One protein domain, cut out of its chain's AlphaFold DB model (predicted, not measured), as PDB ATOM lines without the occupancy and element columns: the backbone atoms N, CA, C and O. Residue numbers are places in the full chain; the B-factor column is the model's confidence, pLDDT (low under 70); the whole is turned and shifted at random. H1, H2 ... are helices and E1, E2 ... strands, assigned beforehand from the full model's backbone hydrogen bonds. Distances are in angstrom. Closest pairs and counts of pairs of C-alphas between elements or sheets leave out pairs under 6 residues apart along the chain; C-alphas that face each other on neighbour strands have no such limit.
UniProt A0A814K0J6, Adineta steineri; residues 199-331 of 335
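This is residues 199 to 331 of the 335 residues of a protein of Adineta steineri (UniProt A0A814K0J6). One strongly twisted sheet of six strands has H3 packed over one face, while H2, side by side with H1, grazes it mainly at E2; two long loops, residues 216 to 242 and 265 to 281, complete the body. The printed part has 133 residues, in the order H1 H2 E1 E2 H3 E3 E4 E5 E6, and the sheet runs E1 E2 E6 E5 E4 E3, antiparallel throughout. The class is mixed, with under half of the residues in named elements. It is compact, with a radius of gyration of the C-alphas of 13.7 A and spans of 34 by 31 by 30 A.

Find E1 at residues 261 to 264, beginning at C-alpha 261 (15.501, -30.451, -14.765). Then look for E2 at 282 to 286, 13.6 A long, E3 at 300 to 304, E4 at 310 to 313, E5 at 319 to 323, and E6 at 326 to 330, ending at C-alpha 330 (9.925, -22.955, -2.000). H1 is residues 207 to 215, H2 243 to 256, 19.9 A long, and H3 289 to 298, 14.1 A.

E3 E4 E5 E6 form a meander, each strand the antiparallel neighbour of the one before; look at N 302 and O 311, 2.9 A, N 320 and O 312, 2.8 A, and N 328 and O 321, 2.9 A. E2 is the antiparallel neighbour of E6, with N 285 and O 327 within hydrogen-bond range at 3.1 A, and of edge strand E1, with N 284 and O 264 within hydrogen-bond range at 2.9 A. H3 is on the sheet, in two layers, a helix on one face, at a height over the sheet of 9.4 A; the closest C-alphas of H3 and E4, those of Thr 296 and Tyr 312, are 7.2 A apart. H2 only grazes the sheet. With residues 246 to 250 alone it touches H1, Ile 214 and Lys 250 having the closest C-alphas, 6.5 A, at a shallow tilt of 17 degrees, the same way. Every O i to N i+4 pair is within hydrogen-bond range in H1, H2 and H3.

The farthest C-alphas, those of Ala 199 and Gly 308, are 36.2 A apart. The printed part has no cut; the links H1 to H2 and E1 to E2 are long. Residues 199 to 202 and 269 to 272 have pLDDT under 70.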
ATOM      1  N   ALA A 199       0.535  -7.389 -13.041       63.31
ATOM      2  CA  ALA A 199       1.148  -8.374 -12.162       63.31
ATOM      3  C   ALA A 199       0.092  -9.388 -11.689       63.31
ATOM      4  O   ALA A 199      -0.845  -9.057 -10.968       63.31
ATOM      5  N   ALA A 200       0.239 -10.651 -12.093       56.41
ATOM      6  CA  ALA A 200      -0.691 -11.710 -11.714       56.41
ATOM      7  C   ALA A 200      -0.445 -12.190 -10.268       56.41
ATOM      8  O   ALA A 200       0.448 -13.010 -10.026       56.41
ATOM      9  N   ILE A 201      -1.249 -11.716  -9.311       54.41
ATOM     10  CA  ILE A 201      -1.331 -12.262  -7.947       54.41
ATOM     11  C   ILE A 201      -2.403 -13.369  -7.953       54.41
ATOM     12  O   ILE A 201      -3.506 -13.162  -8.440       54.41
ATOM     13  N   GLY A 202      -2.072 -14.575  -7.471       64.62
ATOM     14  CA  GLY A 202      -3.026 -15.700  -7.358       64.62
ATOM     15  C   GLY A 202      -3.197 -16.584  -8.604       64.62
ATOM     16  O   GLY A 202      -3.923 -17.568  -8.558       64.62
ATOM     17  N   CYS A 203      -2.494 -16.291  -9.696       76.12
ATOM     18  CA  CYS A 203      -2.510 -17.105 -10.912       76.12
ATOM     19  C   CYS A 203      -1.848 -18.482 -10.699       76.12
ATOM     20  O   CYS A 203      -0.758 -18.577 -10.118       76.12
ATOM     21  N   THR A 204      -2.469 -19.531 -11.246       88.00
ATOM     22  CA  THR A 204      -1.892 -20.874 -11.414       88.00
ATOM     23  C   THR A 204      -1.915 -21.304 -12.880       88.00
ATOM     24  O   THR A 204      -2.765 -20.859 -13.648       88.00
ATOM     25  N   HIS A 205      -1.015 -22.201 -13.272       89.12
ATOM     26  CA  HIS A 205      -0.982 -22.778 -14.615       89.12
ATOM     27  C   HIS A 205      -1.527 -24.206 -14.642       89.12
ATOM     28  O   HIS A 205      -1.367 -24.958 -13.684       89.12
ATOM     29  N   THR A 206      -2.113 -24.595 -15.777       93.12
ATOM     30  CA  THR A 206      -2.266 -26.017 -16.113       93.12
ATOM     31  C   THR A 206      -0.891 -26.626 -16.380       93.12
ATOM     32  O   THR A 206       0.040 -25.907 -16.764       93.12
ATOM     33  N   HIS A 207      -0.754 -27.951 -16.258       93.06
ATOM     34  CA  HIS A 207       0.522 -28.613 -16.565       93.06
ATOM     35  C   HIS A 207       1.048 -28.250 -17.966       93.06
ATOM     36  O   HIS A 207       2.220 -27.914 -18.115       93.06
ATOM     37  N   ALA A 208       0.183 -28.257 -18.987       92.44
ATOM     38  CA  ALA A 208       0.572 -27.921 -20.358       92.44
ATOM     39  C   ALA A 208       1.074 -26.471 -20.488       92.44
ATOM     40  O   ALA A 208       2.112 -26.232 -21.104       92.44
ATOM     41  N   ALA A 209       0.386 -25.506 -19.867       91.81
ATOM     42  CA  ALA A 209       0.793 -24.101 -19.901       91.81
ATOM     43  C   ALA A 209       2.126 -23.869 -19.167       91.81
ATOM     44  O   ALA A 209       2.998 -23.159 -19.673       91.81
ATOM     45  N   ALA A 210       2.309 -24.501 -18.003       93.00
ATOM     46  CA  ALA A 210       3.563 -24.448 -17.257       93.00
ATOM     47  C   ALA A 210       4.716 -25.075 -18.055       93.00
ATOM     48  O   ALA A 210       5.795 -24.487 -18.148       93.00
ATOM     49  N   LEU A 211       4.473 -26.230 -18.685       93.88
ATOM     50  CA  LEU A 211       5.462 -26.947 -19.483       93.88
ATOM     51  C   LEU A 211       5.961 -26.108 -20.665       93.88
ATOM     52  O   LEU A 211       7.168 -26.031 -20.891       93.88
ATOM     53  N   THR A 212       5.055 -25.438 -21.382       93.75
ATOM     54  CA  THR A 212       5.408 -24.510 -22.468       93.75
ATOM     55  C   THR A 212       6.331 -23.396 -21.974       93.75
ATOM     56  O   THR A 212       7.320 -23.070 -22.630       93.75
ATOM     57  N   GLN A 213       6.061 -22.841 -20.790       92.94
ATOM     58  CA  GLN A 213       6.855 -21.742 -20.241       92.94
ATOM     59  C   GLN A 213       8.245 -22.141 -19.749       92.94
ATOM     60  O   GLN A 213       9.172 -21.342 -19.876       92.94
ATOM     61  N   ILE A 214       8.406 -23.327 -19.162       94.44
ATOM     62  CA  ILE A 214       9.727 -23.780 -18.697       94.44
ATOM     63  C   ILE A 214      10.574 -24.286 -19.872       94.44
ATOM     64  O   ILE A 214      11.774 -24.011 -19.934       94.44
ATOM     65  N   LYS A 215       9.951 -24.931 -20.871       94.06
ATOM     66  CA  LYS A 215      10.645 -25.376 -22.086       94.06
ATOM     67  C   LYS A 215      11.143 -24.211 -22.936       94.06
ATOM     68  O   LYS A 215      12.210 -24.336 -23.528       94.06
ATOM     69  N   SER A 216      10.437 -23.076 -22.960       92.06
ATOM     70  CA  SER A 216      10.862 -21.908 -23.747       92.06
ATOM     71  C   SER A 216      12.191 -21.293 -23.290       92.06
ATOM     72  O   SER A 216      12.828 -20.592 -24.067       92.06
ATOM     73  N   VAL A 217      12.644 -21.592 -22.067       92.69
ATOM     74  CA  VAL A 217      13.966 -21.194 -21.543       92.69
ATOM     75  C   VAL A 217      14.921 -22.387 -21.364       92.69
ATOM     76  O   VAL A 217      15.947 -22.280 -20.691       92.69
ATOM     77  N   GLY A 218      14.594 -23.547 -21.943       93.62
ATOM     78  CA  GLY A 218      15.446 -24.738 -21.922       93.62
ATOM     79  C   GLY A 218      15.522 -25.452 -20.566       93.62
ATOM     80  O   GLY A 218      16.559 -26.033 -20.240       93.62
ATOM     81  N   ILE A 219      14.465 -25.388 -19.751       97.12
ATOM     82  CA  ILE A 219      14.333 -26.210 -18.539       97.12
ATOM     83  C   ILE A 219      13.679 -27.543 -18.922       97.12
ATOM     84  O   ILE A 219      12.620 -27.572 -19.552       97.12
ATOM     85  N   GLY A 220      14.317 -28.650 -18.536       95.56
ATOM     86  CA  GLY A 220      13.783 -30.000 -18.725       95.56
ATOM     87  C   GLY A 220      12.791 -30.403 -17.631       95.56
ATOM     88  O   GLY A 220      12.730 -29.782 -16.571       95.56
ATOM     89  N   ILE A 221      12.051 -31.486 -17.863       94.25
ATOM     90  CA  ILE A 221      11.209 -32.152 -16.862       94.25
ATOM     91  C   ILE A 221      11.441 -33.662 -16.955       94.25
ATOM     92  O   ILE A 221      11.574 -34.191 -18.058       94.25
ATOM     93  N   SER A 222      11.506 -34.344 -15.817       93.31
ATOM     94  CA  SER A 222      11.645 -35.796 -15.733       93.31
ATOM     95  C   SER A 222      10.610 -36.339 -14.760       93.31
ATOM     96  O   SER A 222      10.501 -35.819 -13.657       93.31
ATOM     97  N   SER A 223       9.857 -37.356 -15.182       90.62
ATOM     98  CA  SER A 223       8.757 -37.963 -14.426       90.62
ATOM     99  C   SER A 223       8.974 -39.465 -14.342       90.62
ATOM    100  O   SER A 223       8.996 -40.144 -15.370       90.62
ATOM    101  N   SER A 224       9.124 -39.992 -13.125       84.94
ATOM    102  CA  SER A 224       9.403 -41.420 -12.909       84.94
ATOM    103  C   SER A 224       8.275 -42.332 -13.410       84.94
ATOM    104  O   SER A 224       8.530 -43.433 -13.889       84.94
ATOM    105  N   GLY A 225       7.027 -41.856 -13.354       81.81
ATOM    106  CA  GLY A 225       5.845 -42.538 -13.874       81.81
ATOM    107  C   GLY A 225       5.498 -42.201 -15.326       81.81
ATOM    108  O   GLY A 225       4.480 -42.681 -15.812       81.81
ATOM    109  N   GLY A 226       6.280 -41.355 -16.012       85.25
ATOM    110  CA  GLY A 226       6.013 -40.960 -17.404       85.25
ATOM    111  C   GLY A 226       4.696 -40.195 -17.602       85.25
ATOM    112  O   GLY A 226       4.126 -40.205 -18.688       85.25
ATOM    113  N   CYS A 227       4.190 -39.557 -16.547       86.00
ATOM    114  CA  CYS A 227       2.860 -38.955 -16.491       86.00
ATOM    115  C   CYS A 227       2.881 -37.574 -15.822       86.00
ATOM    116  O   CYS A 227       3.870 -37.198 -15.190       86.00
ATOM    117  N   SER A 228       1.773 -36.837 -15.952       88.44
ATOM    118  CA  SER A 228       1.571 -35.485 -15.405       88.44
ATOM    119  C   SER A 228       0.342 -35.369 -14.492       88.44
ATOM    120  O   SER A 228      -0.067 -34.264 -14.128       88.44
ATOM    121  N   ASN A 229      -0.260 -36.497 -14.104       87.62
ATOM    122  CA  ASN A 229      -1.421 -36.517 -13.218       87.62
ATOM    123  C   ASN A 229      -1.005 -36.214 -11.773       87.62
ATOM    124  O   ASN A 229      -0.332 -37.017 -11.133       87.62
ATOM    125  N   ARG A 230      -1.476 -35.086 -11.246       88.12
ATOM    126  CA  ARG A 230      -1.208 -34.620  -9.882       88.12
ATOM    127  C   ARG A 230      -1.658 -35.591  -8.778       88.12
ATOM    128  O   ARG A 230      -1.063 -35.636  -7.702       88.12
ATOM    129  N   ALA A 231      -2.698 -36.380  -9.036       86.62
ATOM    130  CA  ALA A 231      -3.205 -37.365  -8.082       86.62
ATOM    131  C   ALA A 231      -2.285 -38.591  -7.938       86.62
ATOM    132  O   ALA A 231      -2.464 -39.386  -7.020       86.62
ATOM    133  N   ASN A 232      -1.311 -38.770  -8.836       86.38
ATOM    134  CA  ASN A 232      -0.392 -39.899  -8.801       86.38
ATOM    135  C   ASN A 232       1.001 -39.437  -8.323       86.38
ATOM    136  O   ASN A 232       1.662 -38.687  -9.042       86.38
ATOM    137  N   PRO A 233       1.491 -39.924  -7.166       84.19
ATOM    138  CA  PRO A 233       2.770 -39.505  -6.579       84.19
ATOM    139  C   PRO A 233       4.004 -39.901  -7.403       84.19
ATOM    140  O   PRO A 233       5.099 -39.425  -7.136       84.19
ATOM    141  N   LYS A 234       3.864 -40.791  -8.398       85.88
ATOM    142  CA  LYS A 234       4.959 -41.144  -9.318       85.88
ATOM    143  C   LYS A 234       5.077 -40.172 -10.498       85.88
ATOM    144  O   LYS A 234       6.067 -40.231 -11.232       85.88
ATOM    145  N   CYS A 235       4.075 -39.323 -10.724       88.25
ATOM    146  CA  CYS A 235       4.102 -38.320 -11.780       88.25
ATOM    147  C   CYS A 235       4.787 -37.044 -11.295       88.25
ATOM    148  O   CYS A 235       4.545 -36.608 -10.180       88.25
ATOM    149  N   THR A 236       5.514 -36.375 -12.181       92.19
ATOM    150  CA  THR A 236       5.903 -34.974 -11.987       92.19
ATOM    151  C   THR A 236       4.845 -34.088 -12.633       92.19
ATOM    152  O   THR A 236       4.794 -33.946 -13.860       92.19
ATOM    153  N   SER A 237       3.952 -33.523 -11.818       93.00
ATOM    154  CA  SER A 237       2.885 -32.644 -12.293       93.00
ATOM    155  C   SER A 237       3.240 -31.182 -12.072       93.00
ATOM    156  O   SER A 237       3.891 -30.810 -11.109       93.00
ATOM    157  N   LEU A 238       2.769 -30.327 -12.971       94.06
ATOM    158  CA  LEU A 238       2.836 -28.871 -12.816       94.06
ATOM    159  C   LEU A 238       1.427 -28.283 -12.848       94.06
ATOM    160  O   LEU A 238       1.248 -27.089 -13.064       94.06
ATOM    161  N   ASP A 239       0.412 -29.130 -12.688       92.31
ATOM    162  CA  ASP A 239      -0.962 -28.676 -12.679       92.31
ATOM    163  C   ASP A 239      -1.248 -27.901 -11.392       92.31
ATOM    164  O   ASP A 239      -0.891 -28.342 -10.300       92.31
ATOM    165  N   GLN A 240      -1.851 -26.722 -11.524       91.19
ATOM    166  CA  GLN A 240      -2.042 -25.745 -10.448       91.19
ATOM    167  C   GLN A 240      -0.743 -25.190  -9.836       91.19
ATOM    168  O   GLN A 240      -0.760 -24.608  -8.749       91.19
ATOM    169  N   VAL A 241       0.396 -25.310 -10.525       91.62
ATOM    170  CA  VAL A 241       1.617 -24.620 -10.096       91.62
ATOM    171  C   VAL A 241       1.394 -23.109 -10.156       91.62
ATOM    172  O   VAL A 241       0.790 -22.600 -11.105       91.62
ATOM    173  N   ARG A 242       1.870 -22.356  -9.161       89.81
ATOM    174  CA  ARG A 242       1.686 -20.901  -9.157       89.81
ATOM    175  C   ARG A 242       2.491 -20.247 -10.271       89.81
ATOM    176  O   ARG A 242       3.656 -20.574 -10.494       89.81
ATOM    177  N   CYS A 243       1.907 -19.237 -10.907       88.50
ATOM    178  CA  CYS A 243       2.565 -18.470 -11.967       88.50
ATOM    179  C   CYS A 243       3.862 -17.811 -11.459       88.50
ATOM    180  O   CYS A 243       4.836 -17.697 -12.200       88.50
ATOM    181  N   ASN A 244       3.922 -17.464 -10.165       87.00
ATOM    182  CA  ASN A 244       5.147 -16.985  -9.523       87.00
ATOM    183  C   ASN A 244       6.251 -18.046  -9.431       87.00
ATOM    184  O   ASN A 244       7.400 -17.738  -9.724       87.00
ATOM    185  N   ALA A 245       5.912 -19.294  -9.097       90.94
ATOM    186  CA  ALA A 245       6.890 -20.377  -9.031       90.94
ATOM    187  C   ALA A 245       7.533 -20.625 -10.406       90.94
ATOM    188  O   ALA A 245       8.755 -20.696 -10.516       90.94
ATOM    189  N   ILE A 246       6.729 -20.636 -11.478       92.75
ATOM    190  CA  ILE A 246       7.239 -20.763 -12.854       92.75
ATOM    191  C   ILE A 246       8.102 -19.563 -13.250       92.75
ATOM    192  O   ILE A 246       9.180 -19.749 -13.812       92.75
ATOM    193  N   ARG A 247       7.686 -18.335 -12.919       90.00
ATOM    194  CA  ARG A 247       8.493 -17.133 -13.172       90.00
ATOM    195  C   ARG A 247       9.847 -17.206 -12.468       90.00
ATOM    196  O   ARG A 247      10.868 -17.011 -13.116       90.00
ATOM    197  N   CYS A 248       9.861 -17.553 -11.186       91.44
ATOM    198  CA  CYS A 248      11.081 -17.607 -10.382       91.44
ATOM    199  C   CYS A 248      12.005 -18.732 -10.836       91.44
ATOM    200  O   CYS A 248      13.221 -18.562 -10.842       91.44
ATOM    201  N   LEU A 249      11.444 -19.860 -11.273       94.62
ATOM    202  CA  LEU A 249      12.215 -20.947 -11.859       94.62
ATOM    203  C   LEU A 249      12.891 -20.520 -13.174       94.62
ATOM    204  O   LEU A 249      14.062 -20.829 -13.395       94.62
ATOM    205  N   LYS A 250      12.188 -19.758 -14.026       94.50
ATOM    206  CA  LYS A 250      12.772 -19.170 -15.244       94.50
ATOM    207  C   LYS A 250      13.860 -18.150 -14.908       94.50
ATOM    208  O   LYS A 250      14.923 -18.197 -15.518       94.50
ATOM    209  N   THR A 251      13.641 -17.284 -13.916       92.75
ATOM    210  CA  THR A 251      14.670 -16.352 -13.429       92.75
ATOM    211  C   THR A 251      15.900 -17.110 -12.936       92.75
ATOM    212  O   THR A 251      17.007 -16.802 -13.360       92.75
ATOM    213  N   LEU A 252      15.730 -18.172 -12.138       94.69
ATOM    214  CA  LEU A 252      16.839 -19.011 -11.675       94.69
ATOM    215  C   LEU A 252      17.629 -19.615 -12.845       94.69
ATOM    216  O   LEU A 252      18.859 -19.598 -12.821       94.69
ATOM    217  N   LYS A 253      16.949 -20.118 -13.886       95.25
ATOM    218  CA  LYS A 253      17.592 -20.627 -15.109       95.25
ATOM    219  C   LYS A 253      18.430 -19.550 -15.797       95.25
ATOM    220  O   LYS A 253      19.593 -19.799 -16.101       95.25
ATOM    221  N   THR A 254      17.854 -18.372 -16.023       93.00
ATOM    222  CA  THR A 254      18.523 -17.274 -16.731       93.00
ATOM    223  C   THR A 254      19.686 -16.699 -15.923       93.00
ATOM    224  O   THR A 254      20.763 -16.500 -16.472       93.00
ATOM    225  N   SER A 255      19.510 -16.483 -14.618       92.50
ATOM    226  CA  SER A 255      20.534 -15.895 -13.746       92.50
ATOM    227  C   SER A 255      21.676 -16.855 -13.416       92.50
ATOM    228  O   SER A 255      22.799 -16.406 -13.205       92.50
ATOM    229  N   SER A 256      21.410 -18.166 -13.350       94.88
ATOM    230  CA  SER A 256      22.458 -19.166 -13.101       94.88
ATOM    231  C   SER A 256      23.168 -19.632 -14.370       94.88
ATOM    232  O   SER A 256      24.298 -20.106 -14.290       94.88
ATOM    233  N   GLY A 257      22.503 -19.574 -15.529       94.06
ATOM    234  CA  GLY A 257      22.976 -20.191 -16.772       94.06
ATOM    235  C   GLY A 257      23.026 -21.728 -16.734       94.06
ATOM    236  O   GLY A 257      23.376 -22.361 -17.728       94.06
ATOM    237  N   CYS A 258      22.659 -22.360 -15.615       96.31
ATOM    238  CA  CYS A 258      22.808 -23.797 -15.409       96.31
ATOM    239  C   CYS A 258      21.723 -24.606 -16.127       96.31
ATOM    240  O   CYS A 258      20.596 -24.151 -16.327       96.31
ATOM    241  N   ALA A 259      22.022 -25.852 -16.497       95.19
ATOM    242  CA  ALA A 259      20.982 -26.804 -16.880       95.19
ATOM    243  C   ALA A 259      20.084 -27.100 -15.667       95.19
ATOM    244  O   ALA A 259      20.598 -27.374 -14.584       95.19
ATOM    245  N   LEU A 260      18.760 -27.041 -15.844       97.25
ATOM    246  CA  LEU A 260      17.779 -27.371 -14.809       97.25
ATOM    247  C   LEU A 260      16.846 -28.464 -15.333       97.25
ATOM    248  O   LEU A 260      16.412 -28.413 -16.488       97.25
ATOM    249  N   THR A 261      16.515 -29.431 -14.481       96.94
ATOM    250  CA  THR A 261      15.501 -30.451 -14.765       96.94
ATOM    251  C   THR A 261      14.556 -30.536 -13.582       96.94
ATOM    252  O   THR A 261      14.994 -30.849 -12.480       96.94
ATOM    253  N   VAL A 262      13.277 -30.249 -13.819       96.50
ATOM    254  CA  VAL A 262      12.214 -30.408 -12.826       96.50
ATOM    255  C   VAL A 262      11.968 -31.894 -12.604       96.50
ATOM    256  O   VAL A 262      11.744 -32.632 -13.564       96.50
ATOM    257  N   THR A 263      12.026 -32.324 -11.351       93.19
ATOM    258  CA  THR A 263      11.834 -33.721 -10.933       93.19
ATOM    259  C   THR A 263      10.594 -33.910 -10.068       93.19
ATOM    260  O   THR A 263      10.090 -35.026  -9.979       93.19
ATOM    261  N   GLY A 264      10.068 -32.826  -9.500       91.12
ATOM    262  CA  GLY A 264       8.868 -32.822  -8.672       91.12
ATOM    263  C   GLY A 264       8.154 -31.478  -8.770       91.12
ATOM    264  O   GLY A 264       8.773 -30.445  -9.040       91.12
ATOM    265  N   GLY A 265       6.840 -31.479  -8.615       89.88
ATOM    266  CA  GLY A 265       6.013 -30.291  -8.736       89.88
ATOM    267  C   GLY A 265       4.831 -30.342  -7.787       89.88
ATOM    268  O   GLY A 265       5.005 -30.203  -6.583       89.88
ATOM    269  N   THR A 266       3.618 -30.449  -8.315       89.06
ATOM    270  CA  THR A 266       2.393 -30.305  -7.523       89.06
ATOM    271  C   THR A 266       1.757 -31.621  -7.097       89.06
ATOM    272  O   THR A 266       0.702 -31.592  -6.460       89.06
ATOM    273  N   GLU A 267       2.350 -32.758  -7.457       86.00
ATOM    274  CA  GLU A 267       1.854 -34.093  -7.132       86.00
ATOM    275  C   GLU A 267       1.647 -34.335  -5.630       86.00
ATOM    276  O   GLU A 267       2.182 -33.648  -4.758       86.00
ATOM    277  N   THR A 268       0.803 -35.320  -5.331       72.69
ATOM    278  CA  THR A 268       0.380 -35.634  -3.963       72.69
ATOM    279  C   THR A 268       1.555 -36.198  -3.151       72.69
ATOM    280  O   THR A 268       1.940 -37.347  -3.337       72.69
ATOM    281  N   GLY A 269       2.102 -35.387  -2.236       60.56
ATOM    282  CA  GLY A 269       3.212 -35.722  -1.334       60.56
ATOM    283  C   GLY A 269       3.131 -34.964   0.005       60.56
ATOM    284  O   GLY A 269       2.576 -33.870   0.082       60.56
ATOM    285  N   HIS A 270       3.647 -35.577   1.075       51.19
ATOM    286  CA  HIS A 270       3.254 -35.475   2.498       51.19
ATOM    287  C   HIS A 270       3.356 -34.138   3.278       51.19
ATOM    288  O   HIS A 270       3.287 -34.167   4.506       51.19
ATOM    289  N   ALA A 271       3.461 -32.961   2.665       55.06
ATOM    290  CA  ALA A 271       3.560 -31.710   3.435       55.06
ATOM    291  C   ALA A 271       2.256 -30.892   3.408       55.06
ATOM    292  O   ALA A 271       1.958 -30.210   2.428       55.06
ATOM    293  N   GLY A 272       1.498 -30.923   4.510       66.81
ATOM    294  CA  GLY A 272       0.436 -29.946   4.774       66.81
ATOM    295  C   GLY A 272       1.006 -28.550   5.066       66.81
ATOM    296  O   GLY A 272       2.124 -28.422   5.559       66.81
ATOM    297  N   GLY A 273       0.245 -27.494   4.756       74.25
ATOM    298  CA  GLY A 273       0.616 -26.091   5.009       74.25
ATOM    299  C   GLY A 273       0.527 -25.186   3.774       74.25
ATOM    300  O   GLY A 273       0.396 -25.660   2.643       74.25
ATOM    301  N   THR A 274       0.593 -23.865   3.985       79.81
ATOM    302  CA  THR A 274       0.435 -22.846   2.928       79.81
ATOM    303  C   THR A 274       1.464 -23.003   1.807       79.81
ATOM    304  O   THR A 274       1.087 -23.055   0.640       79.81
ATOM    305  N   TYR A 275       2.748 -23.148   2.151       85.69
ATOM    306  CA  TYR A 275       3.859 -23.252   1.200       85.69
ATOM    307  C   TYR A 275       4.232 -24.712   0.912       85.69
ATOM    308  O   TYR A 275       5.278 -25.204   1.332       85.69
ATOM    309  N   SER A 276       3.347 -25.414   0.206       88.00
ATOM    310  CA  SER A 276       3.476 -26.841  -0.113       88.00
ATOM    311  C   SER A 276       3.474 -27.112  -1.623       88.00
ATOM    312  O   SER A 276       3.059 -26.267  -2.427       88.00
ATOM    313  N   HIS A 277       3.889 -28.324  -2.009       88.50
ATOM    314  CA  HIS A 277       3.718 -28.865  -3.367       88.50
ATOM    315  C   HIS A 277       2.237 -28.857  -3.775       88.50
ATOM    316  O   HIS A 277       1.856 -28.335  -4.826       88.50
ATOM    317  N   GLY A 278       1.372 -29.316  -2.865       86.50
ATOM    318  CA  GLY A 278      -0.085 -29.322  -3.013       86.50
ATOM    319  C   GLY A 278      -0.732 -27.938  -3.180       86.50
ATOM    320  O   GLY A 278      -1.858 -27.849  -3.656       86.50
ATOM    321  N   ASN A 279      -0.031 -26.843  -2.890       87.88
ATOM    322  CA  ASN A 279      -0.525 -25.481  -3.125       87.88
ATOM    323  C   ASN A 279       0.235 -24.745  -4.247       87.88
ATOM    324  O   ASN A 279       0.051 -23.538  -4.436       87.88
ATOM    325  N   GLY A 280       1.094 -25.456  -4.987       89.81
ATOM    326  CA  GLY A 280       1.819 -24.924  -6.141       89.81
ATOM    327  C   GLY A 280       2.976 -23.987  -5.795       89.81
ATOM    328  O   GLY A 280       3.402 -23.218  -6.657       89.81
ATOM    329  N   TYR A 281       3.459 -24.020  -4.548       90.81
ATOM    330  CA  TYR A 281       4.542 -23.161  -4.052       90.81
ATOM    331  C   TYR A 281       5.925 -23.806  -4.111       90.81
ATOM    332  O   TYR A 281       6.917 -23.096  -3.934       90.81
ATOM    333  N   LYS A 282       5.995 -25.120  -4.336       92.56
ATOM    334  CA  LYS A 282       7.246 -25.874  -4.364       92.56
ATOM    335  C   LYS A 282       7.483 -26.551  -5.706       92.56
ATOM    336  O   LYS A 282       6.528 -26.982  -6.351       92.56
ATOM    337  N   ILE A 283       8.744 -26.601  -6.121       94.62
ATOM    338  CA  ILE A 283       9.207 -27.342  -7.299       94.62
ATOM    339  C   ILE A 283      10.546 -27.976  -6.947       94.62
ATOM    340  O   ILE A 283      11.451 -27.275  -6.489       94.62
ATOM    341  N   ASP A 284      10.683 -29.262  -7.251       95.19
ATOM    342  CA  ASP A 284      11.940 -29.977  -7.083       95.19
ATOM    343  C   ASP A 284      12.738 -29.957  -8.375       95.19
ATOM    344  O   ASP A 284      12.203 -30.199  -9.464       95.19
ATOM    345  N   ILE A 285      14.040 -29.714  -8.256       96.69
ATOM    346  CA  ILE A 285      14.973 -29.817  -9.380       96.69
ATOM    347  C   ILE A 285      16.109 -30.792  -9.080       96.69
ATOM    348  O   ILE A 285      16.586 -30.896  -7.948       96.69
ATOM    349  N   SER A 286      16.594 -31.471 -10.116       96.06
ATOM    350  CA  SER A 286      17.724 -32.389  -9.990       96.06
ATOM    351  C   SER A 286      19.016 -31.674  -9.578       96.06
ATOM    352  O   SER A 286      19.284 -30.524  -9.942       96.06
ATOM    353  N   LEU A 287      19.863 -32.388  -8.835       95.19
ATOM    354  CA  LEU A 287      21.202 -31.912  -8.502       95.19
ATOM    355  C   LEU A 287      22.107 -31.950  -9.741       95.19
ATOM    356  O   LEU A 287      22.181 -32.951 -10.447       95.19
ATOM    357  N   ASN A 288      22.880 -30.886  -9.953       95.00
ATOM    358  CA  ASN A 288      24.036 -30.901 -10.848       95.00
ATOM    359  C   ASN A 288      25.112 -29.925 -10.360       95.00
ATOM    360  O   ASN A 288      24.833 -29.016  -9.578       95.00
ATOM    361  N   ALA A 289      26.354 -30.114 -10.810       96.12
ATOM    362  CA  ALA A 289      27.500 -29.345 -10.322       96.12
ATOM    363  C   ALA A 289      27.316 -27.823 -10.474       96.12
ATOM    364  O   ALA A 289      27.643 -27.075  -9.551       96.12
ATOM    365  N   CYS A 290      26.742 -27.374 -11.596       97.56
ATOM    366  CA  CYS A 290      26.525 -25.958 -11.876       97.56
ATOM    367  C   CYS A 290      25.538 -25.339 -10.882       97.56
ATOM    368  O   CYS A 290      25.898 -24.410 -10.158       97.56
ATOM    369  N   ILE A 291      24.315 -25.880 -10.789       96.56
ATOM    370  CA  ILE A 291      23.282 -25.284  -9.931       96.56
ATOM    371  C   ILE A 291      23.644 -25.399  -8.449       96.56
ATOM    372  O   ILE A 291      23.409 -24.467  -7.682       96.56
ATOM    373  N   ASN A 292      24.313 -26.493  -8.062       96.38
ATOM    374  CA  ASN A 292      24.838 -26.670  -6.711       96.38
ATOM    375  C   ASN A 292      25.831 -25.559  -6.361       96.38
ATOM    376  O   ASN A 292      25.716 -24.951  -5.299       96.38
ATOM    377  N   SER A 293      26.792 -25.273  -7.245       96.88
ATOM    378  CA  SER A 293      27.752 -24.192  -7.015       96.88
ATOM    379  C   SER A 293      27.081 -22.821  -7.032       96.88
ATOM    380  O   SER A 293      27.499 -21.958  -6.269       96.88
ATOM    381  N   TYR A 294      26.091 -22.591  -7.896       97.19
ATOM    382  CA  TYR A 294      25.411 -21.302  -7.976       97.19
ATOM    383  C   TYR A 294      24.634 -21.005  -6.690       97.19
ATOM    384  O   TYR A 294      24.872 -19.979  -6.062       97.19
ATOM    385  N   ILE A 295      23.769 -21.922  -6.247       96.56
ATOM    386  CA  ILE A 295      22.950 -21.737  -5.039       96.56
ATOM    387  C   ILE A 295      23.837 -21.536  -3.807       96.56
ATOM    388  O   ILE A 295      23.642 -20.590  -3.051       96.56
ATOM    389  N   THR A 296      24.843 -22.394  -3.624       95.94
ATOM    390  CA  THR A 296      25.681 -22.374  -2.414       95.94
ATOM    391  C   THR A 296      26.626 -21.177  -2.326       95.94
ATOM    392  O   THR A 296      27.059 -20.845  -1.226       95.94
ATOM    393  N   LYS A 297      26.949 -20.526  -3.453       95.75
ATOM    394  CA  LYS A 297      27.782 -19.312  -3.485       95.75
ATOM    395  C   LYS A 297      26.963 -18.026  -3.489       95.75
ATOM    396  O   LYS A 297      27.408 -17.034  -2.925       95.75
ATOM    397  N   SER A 298      25.807 -18.031  -4.147       95.38
ATOM    398  CA  SER A 298      25.014 -16.821  -4.382       95.38
ATOM    399  C   SER A 298      23.959 -16.572  -3.306       95.38
ATOM    400  O   SER A 298      23.533 -15.432  -3.138       95.38
ATOM    401  N   PHE A 299      23.496 -17.609  -2.598       96.00
ATOM    402  CA  PHE A 299      22.422 -17.494  -1.604       96.00
ATOM    403  C   PHE A 299      22.948 -17.686  -0.182       96.00
ATOM    404  O   PHE A 299      23.874 -18.458   0.065       96.00
ATOM    405  N   ALA A 300      22.331 -16.990   0.774       96.50
ATOM    406  CA  ALA A 300      22.746 -17.033   2.169       96.50
ATOM    407  C   ALA A 300      22.400 -18.394   2.785       96.50
ATOM    408  O   ALA A 300      21.245 -18.815   2.741       96.50
ATOM    409  N   TYR A 301      23.376 -19.074   3.382       96.81
ATOM    410  CA  TYR A 301      23.121 -20.280   4.168       96.81
ATOM    411  C   TYR A 301      22.413 -19.914   5.478       96.81
ATOM    412  O   TYR A 301      22.892 -19.054   6.215       96.81
ATOM    413  N   ILE A 302      21.286 -20.568   5.769       95.81
ATOM    414  CA  ILE A 302      20.436 -20.256   6.934       95.81
ATOM    415  C   ILE A 302      20.326 -21.408   7.944       95.81
ATOM    416  O   ILE A 302      19.553 -21.319   8.892       95.81
ATOM    417  N   GLY A 303      21.107 -22.475   7.766       94.38
ATOM    418  CA  GLY A 303      21.139 -23.623   8.673       94.38
ATOM    419  C   GLY A 303      20.598 -24.907   8.049       94.38
ATOM    420  O   GLY A 303      20.476 -25.027   6.829       94.38
ATOM    421  N   LYS A 304      20.310 -25.893   8.903       92.88
ATOM    422  CA  LYS A 304      19.703 -27.169   8.504       92.88
ATOM    423  C   LYS A 304      18.232 -27.203   8.911       92.88
ATOM    424  O   LYS A 304      17.893 -26.780  10.013       92.88
ATOM    425  N   ARG A 305      17.382 -27.737   8.035       86.69
ATOM    426  CA  ARG A 305      15.972 -28.034   8.318       86.69
ATOM    427  C   ARG A 305      15.866 -29.209   9.306       86.69
ATOM    428  O   ARG A 305      16.855 -29.895   9.561       86.69
ATOM    429  N   GLY A 306      14.684 -29.434   9.885       81.25
ATOM    430  CA  GLY A 306      14.455 -30.476  10.901       81.25
ATOM    431  C   GLY A 306      14.791 -31.911  10.463       81.25
ATOM    432  O   GLY A 306      15.036 -32.762  11.306       81.25
ATOM    433  N   ASP A 307      14.866 -32.168   9.159       82.12
ATOM    434  CA  ASP A 307      15.286 -33.432   8.540       82.12
ATOM    435  C   ASP A 307      16.782 -33.470   8.163       82.12
ATOM    436  O   ASP A 307      17.258 -34.424   7.550       82.12
ATOM    437  N   GLY A 308      17.546 -32.436   8.521       87.88
ATOM    438  CA  GLY A 308      18.983 -32.336   8.276       87.88
ATOM    439  C   GLY A 308      19.376 -31.745   6.919       87.88
ATOM    440  O   GLY A 308      20.576 -31.567   6.681       87.88
ATOM    441  N   ALA A 309      18.414 -31.393   6.056       92.31
ATOM    442  CA  ALA A 309      18.678 -30.779   4.755       92.31
ATOM    443  C   ALA A 309      19.294 -29.377   4.909       92.31
ATOM    444  O   ALA A 309      18.794 -28.542   5.665       92.31
ATOM    445  N   ALA A 310      20.385 -29.099   4.188       95.50
ATOM    446  CA  ALA A 310      21.034 -27.786   4.199       95.50
ATOM    447  C   ALA A 310      20.162 -26.754   3.472       95.50
ATOM    448  O   ALA A 310      19.758 -26.993   2.334       95.50
ATOM    449  N   GLN A 311      19.896 -25.609   4.102       96.25
ATOM    450  CA  GLN A 311      18.950 -24.621   3.596       96.25
ATOM    451  C   GLN A 311      19.624 -23.281   3.278       96.25
ATOM    452  O   GLN A 311      20.449 -22.770   4.039       96.25
ATOM    453  N   TYR A 312      19.235 -22.703   2.145       96.38
ATOM    454  CA  TYR A 312      19.746 -21.444   1.614       96.38
ATOM    455  C   TYR A 312      18.585 -20.503   1.283       96.38
ATOM    456  O   TYR A 312      17.511 -20.950   0.875       96.38
ATOM    457  N   LYS A 313      18.798 -19.196   1.441       94.69
ATOM    458  CA  LYS A 313      17.806 -18.149   1.181       94.69
ATOM    459  C   LYS A 313      18.342 -17.138   0.172       94.69
ATOM    460  O   LYS A 313      19.400 -16.545   0.379       94.69
ATOM    461  N   ALA A 314      17.600 -16.941  -0.914       92.50
ATOM    462  CA  ALA A 314      17.888 -15.897  -1.894       92.50
ATOM    463  C   ALA A 314      17.442 -14.517  -1.377       92.50
ATOM    464  O   ALA A 314      16.573 -14.423  -0.507       92.50
ATOM    465  N   SER A 315      17.992 -13.437  -1.941       86.50
ATOM    466  CA  SER A 315      17.589 -12.055  -1.618       86.50
ATOM    467  C   SER A 315      16.110 -11.783  -1.903       86.50
ATOM    468  O   SER A 315      15.479 -11.014  -1.185       86.50
ATOM    469  N   SER A 316      15.540 -12.479  -2.889       83.50
ATOM    470  CA  SER A 316      14.104 -12.503  -3.175       83.50
ATOM    471  C   SER A 316      13.247 -13.026  -2.022       83.50
ATOM    472  O   SER A 316      12.050 -12.783  -1.998       83.50
ATOM    473  N   GLY A 317      13.830 -13.768  -1.079       88.19
ATOM    474  CA  GLY A 317      13.118 -14.453  -0.005       88.19
ATOM    475  C   GLY A 317      12.816 -15.926  -0.288       88.19
ATOM    476  O   GLY A 317      12.426 -16.625   0.644       88.19
ATOM    477  N   ASN A 318      13.047 -16.412  -1.515       92.19
ATOM    478  CA  ASN A 318      12.862 -17.821  -1.880       92.19
ATOM    479  C   ASN A 318      13.836 -18.736  -1.121       92.19
ATOM    480  O   ASN A 318      14.990 -18.371  -0.870       92.19
ATOM    481  N   LEU A 319      13.365 -19.938  -0.779       94.31
ATOM    482  CA  LEU A 319      14.094 -20.913   0.031       94.31
ATOM    483  C   LEU A 319      14.499 -22.122  -0.808       94.31
ATOM    484  O   LEU A 319      13.707 -22.624  -1.598       94.31
ATOM    485  N   TYR A 320      15.720 -22.602  -0.592       95.75
ATOM    486  CA  TYR A 320      16.328 -23.707  -1.326       95.75
ATOM    487  C   TYR A 320      16.871 -24.713  -0.315       95.75
ATOM    488  O   TYR A 320      17.847 -24.422   0.379       95.75
ATOM    489  N   ALA A 321      16.239 -25.877  -0.201       95.62
ATOM    490  CA  ALA A 321      16.683 -26.957   0.670       95.62
ATOM    491  C   ALA A 321      17.347 -28.057  -0.162       95.62
ATOM    492  O   ALA A 321      16.776 -28.545  -1.133       95.62
ATOM    493  N   LYS A 322      18.576 -28.432   0.197       95.50
ATOM    494  CA  LYS A 322      19.297 -29.520  -0.464       95.50
ATOM    495  C   LYS A 322      18.934 -30.845   0.190       95.50
ATOM    496  O   LYS A 322      19.470 -31.175   1.250       95.50
ATOM    497  N   GLU A 323      18.064 -31.598  -0.461       88.88
ATOM    498  CA  GLU A 323      17.725 -32.967  -0.091       88.88
ATOM    499  C   GLU A 323      18.642 -33.947  -0.834       88.88
ATOM    500  O   GLU A 323      19.268 -33.598  -1.836       88.88
ATOM    501  N   GLY A 324      18.794 -35.174  -0.328       85.81
ATOM    502  CA  GLY A 324      19.870 -36.092  -0.739       85.81
ATOM    503  C   GLY A 324      20.054 -36.275  -2.256       85.81
ATOM    504  O   GLY A 324      21.180 -36.473  -2.709       85.81
ATOM    505  N   ASN A 325      18.980 -36.170  -3.043       89.31
ATOM    506  CA  ASN A 325      18.978 -36.353  -4.497       89.31
ATOM    507  C   ASN A 325      18.370 -35.184  -5.309       89.31
ATOM    508  O   ASN A 325      18.387 -35.256  -6.540       89.31
ATOM    509  N   HIS A 326      17.872 -34.115  -4.678       94.06
ATOM    510  CA  HIS A 326      17.253 -32.969  -5.363       94.06
ATOM    511  C   HIS A 326      17.327 -31.678  -4.525       94.06
ATOM    512  O   HIS A 326      17.692 -31.691  -3.351       94.06
ATOM    513  N   TRP A 327      17.001 -30.542  -5.139       96.62
ATOM    514  CA  TRP A 327      16.703 -29.302  -4.420       96.62
ATOM    515  C   TRP A 327      15.189 -29.143  -4.268       96.62
ATOM    516  O   TRP A 327      14.523 -29.050  -5.297       96.62
ATOM    517  N   ASP A 328      14.684 -29.047  -3.034       93.88
ATOM    518  CA  ASP A 328      13.309 -28.620  -2.705       93.88
ATOM    519  C   ASP A 328      13.293 -27.087  -2.638       93.88
ATOM    520  O   ASP A 328      13.877 -26.468  -1.734       93.88
ATOM    521  N   ILE A 329      12.686 -26.458  -3.647       94.88
ATOM    522  CA  ILE A 329      12.630 -25.000  -3.776       94.88
ATOM    523  C   ILE A 329      11.242 -24.512  -3.395       94.88
ATOM    524  O   ILE A 329      10.258 -24.868  -4.033       94.88
ATOM    525  N   THR A 330      11.168 -23.609  -2.419       93.19
ATOM    526  CA  THR A 330       9.925 -22.955  -2.000       93.19
ATOM    527  C   THR A 330       9.894 -21.493  -2.455       93.19
ATOM    528  O   THR A 330      10.730 -20.681  -2.045       93.19
ATOM    529  N   PHE A 331       8.900 -21.139  -3.273       90.44
ATOM    530  CA  PHE A 331       8.731 -19.805  -3.858       90.44
ATOM    531  C   PHE A 331       7.761 -18.946  -3.042       90.44
ATOM    532  O   PHE A 331       6.567 -18.878  -3.337       90.44
TER     533      PHE A 331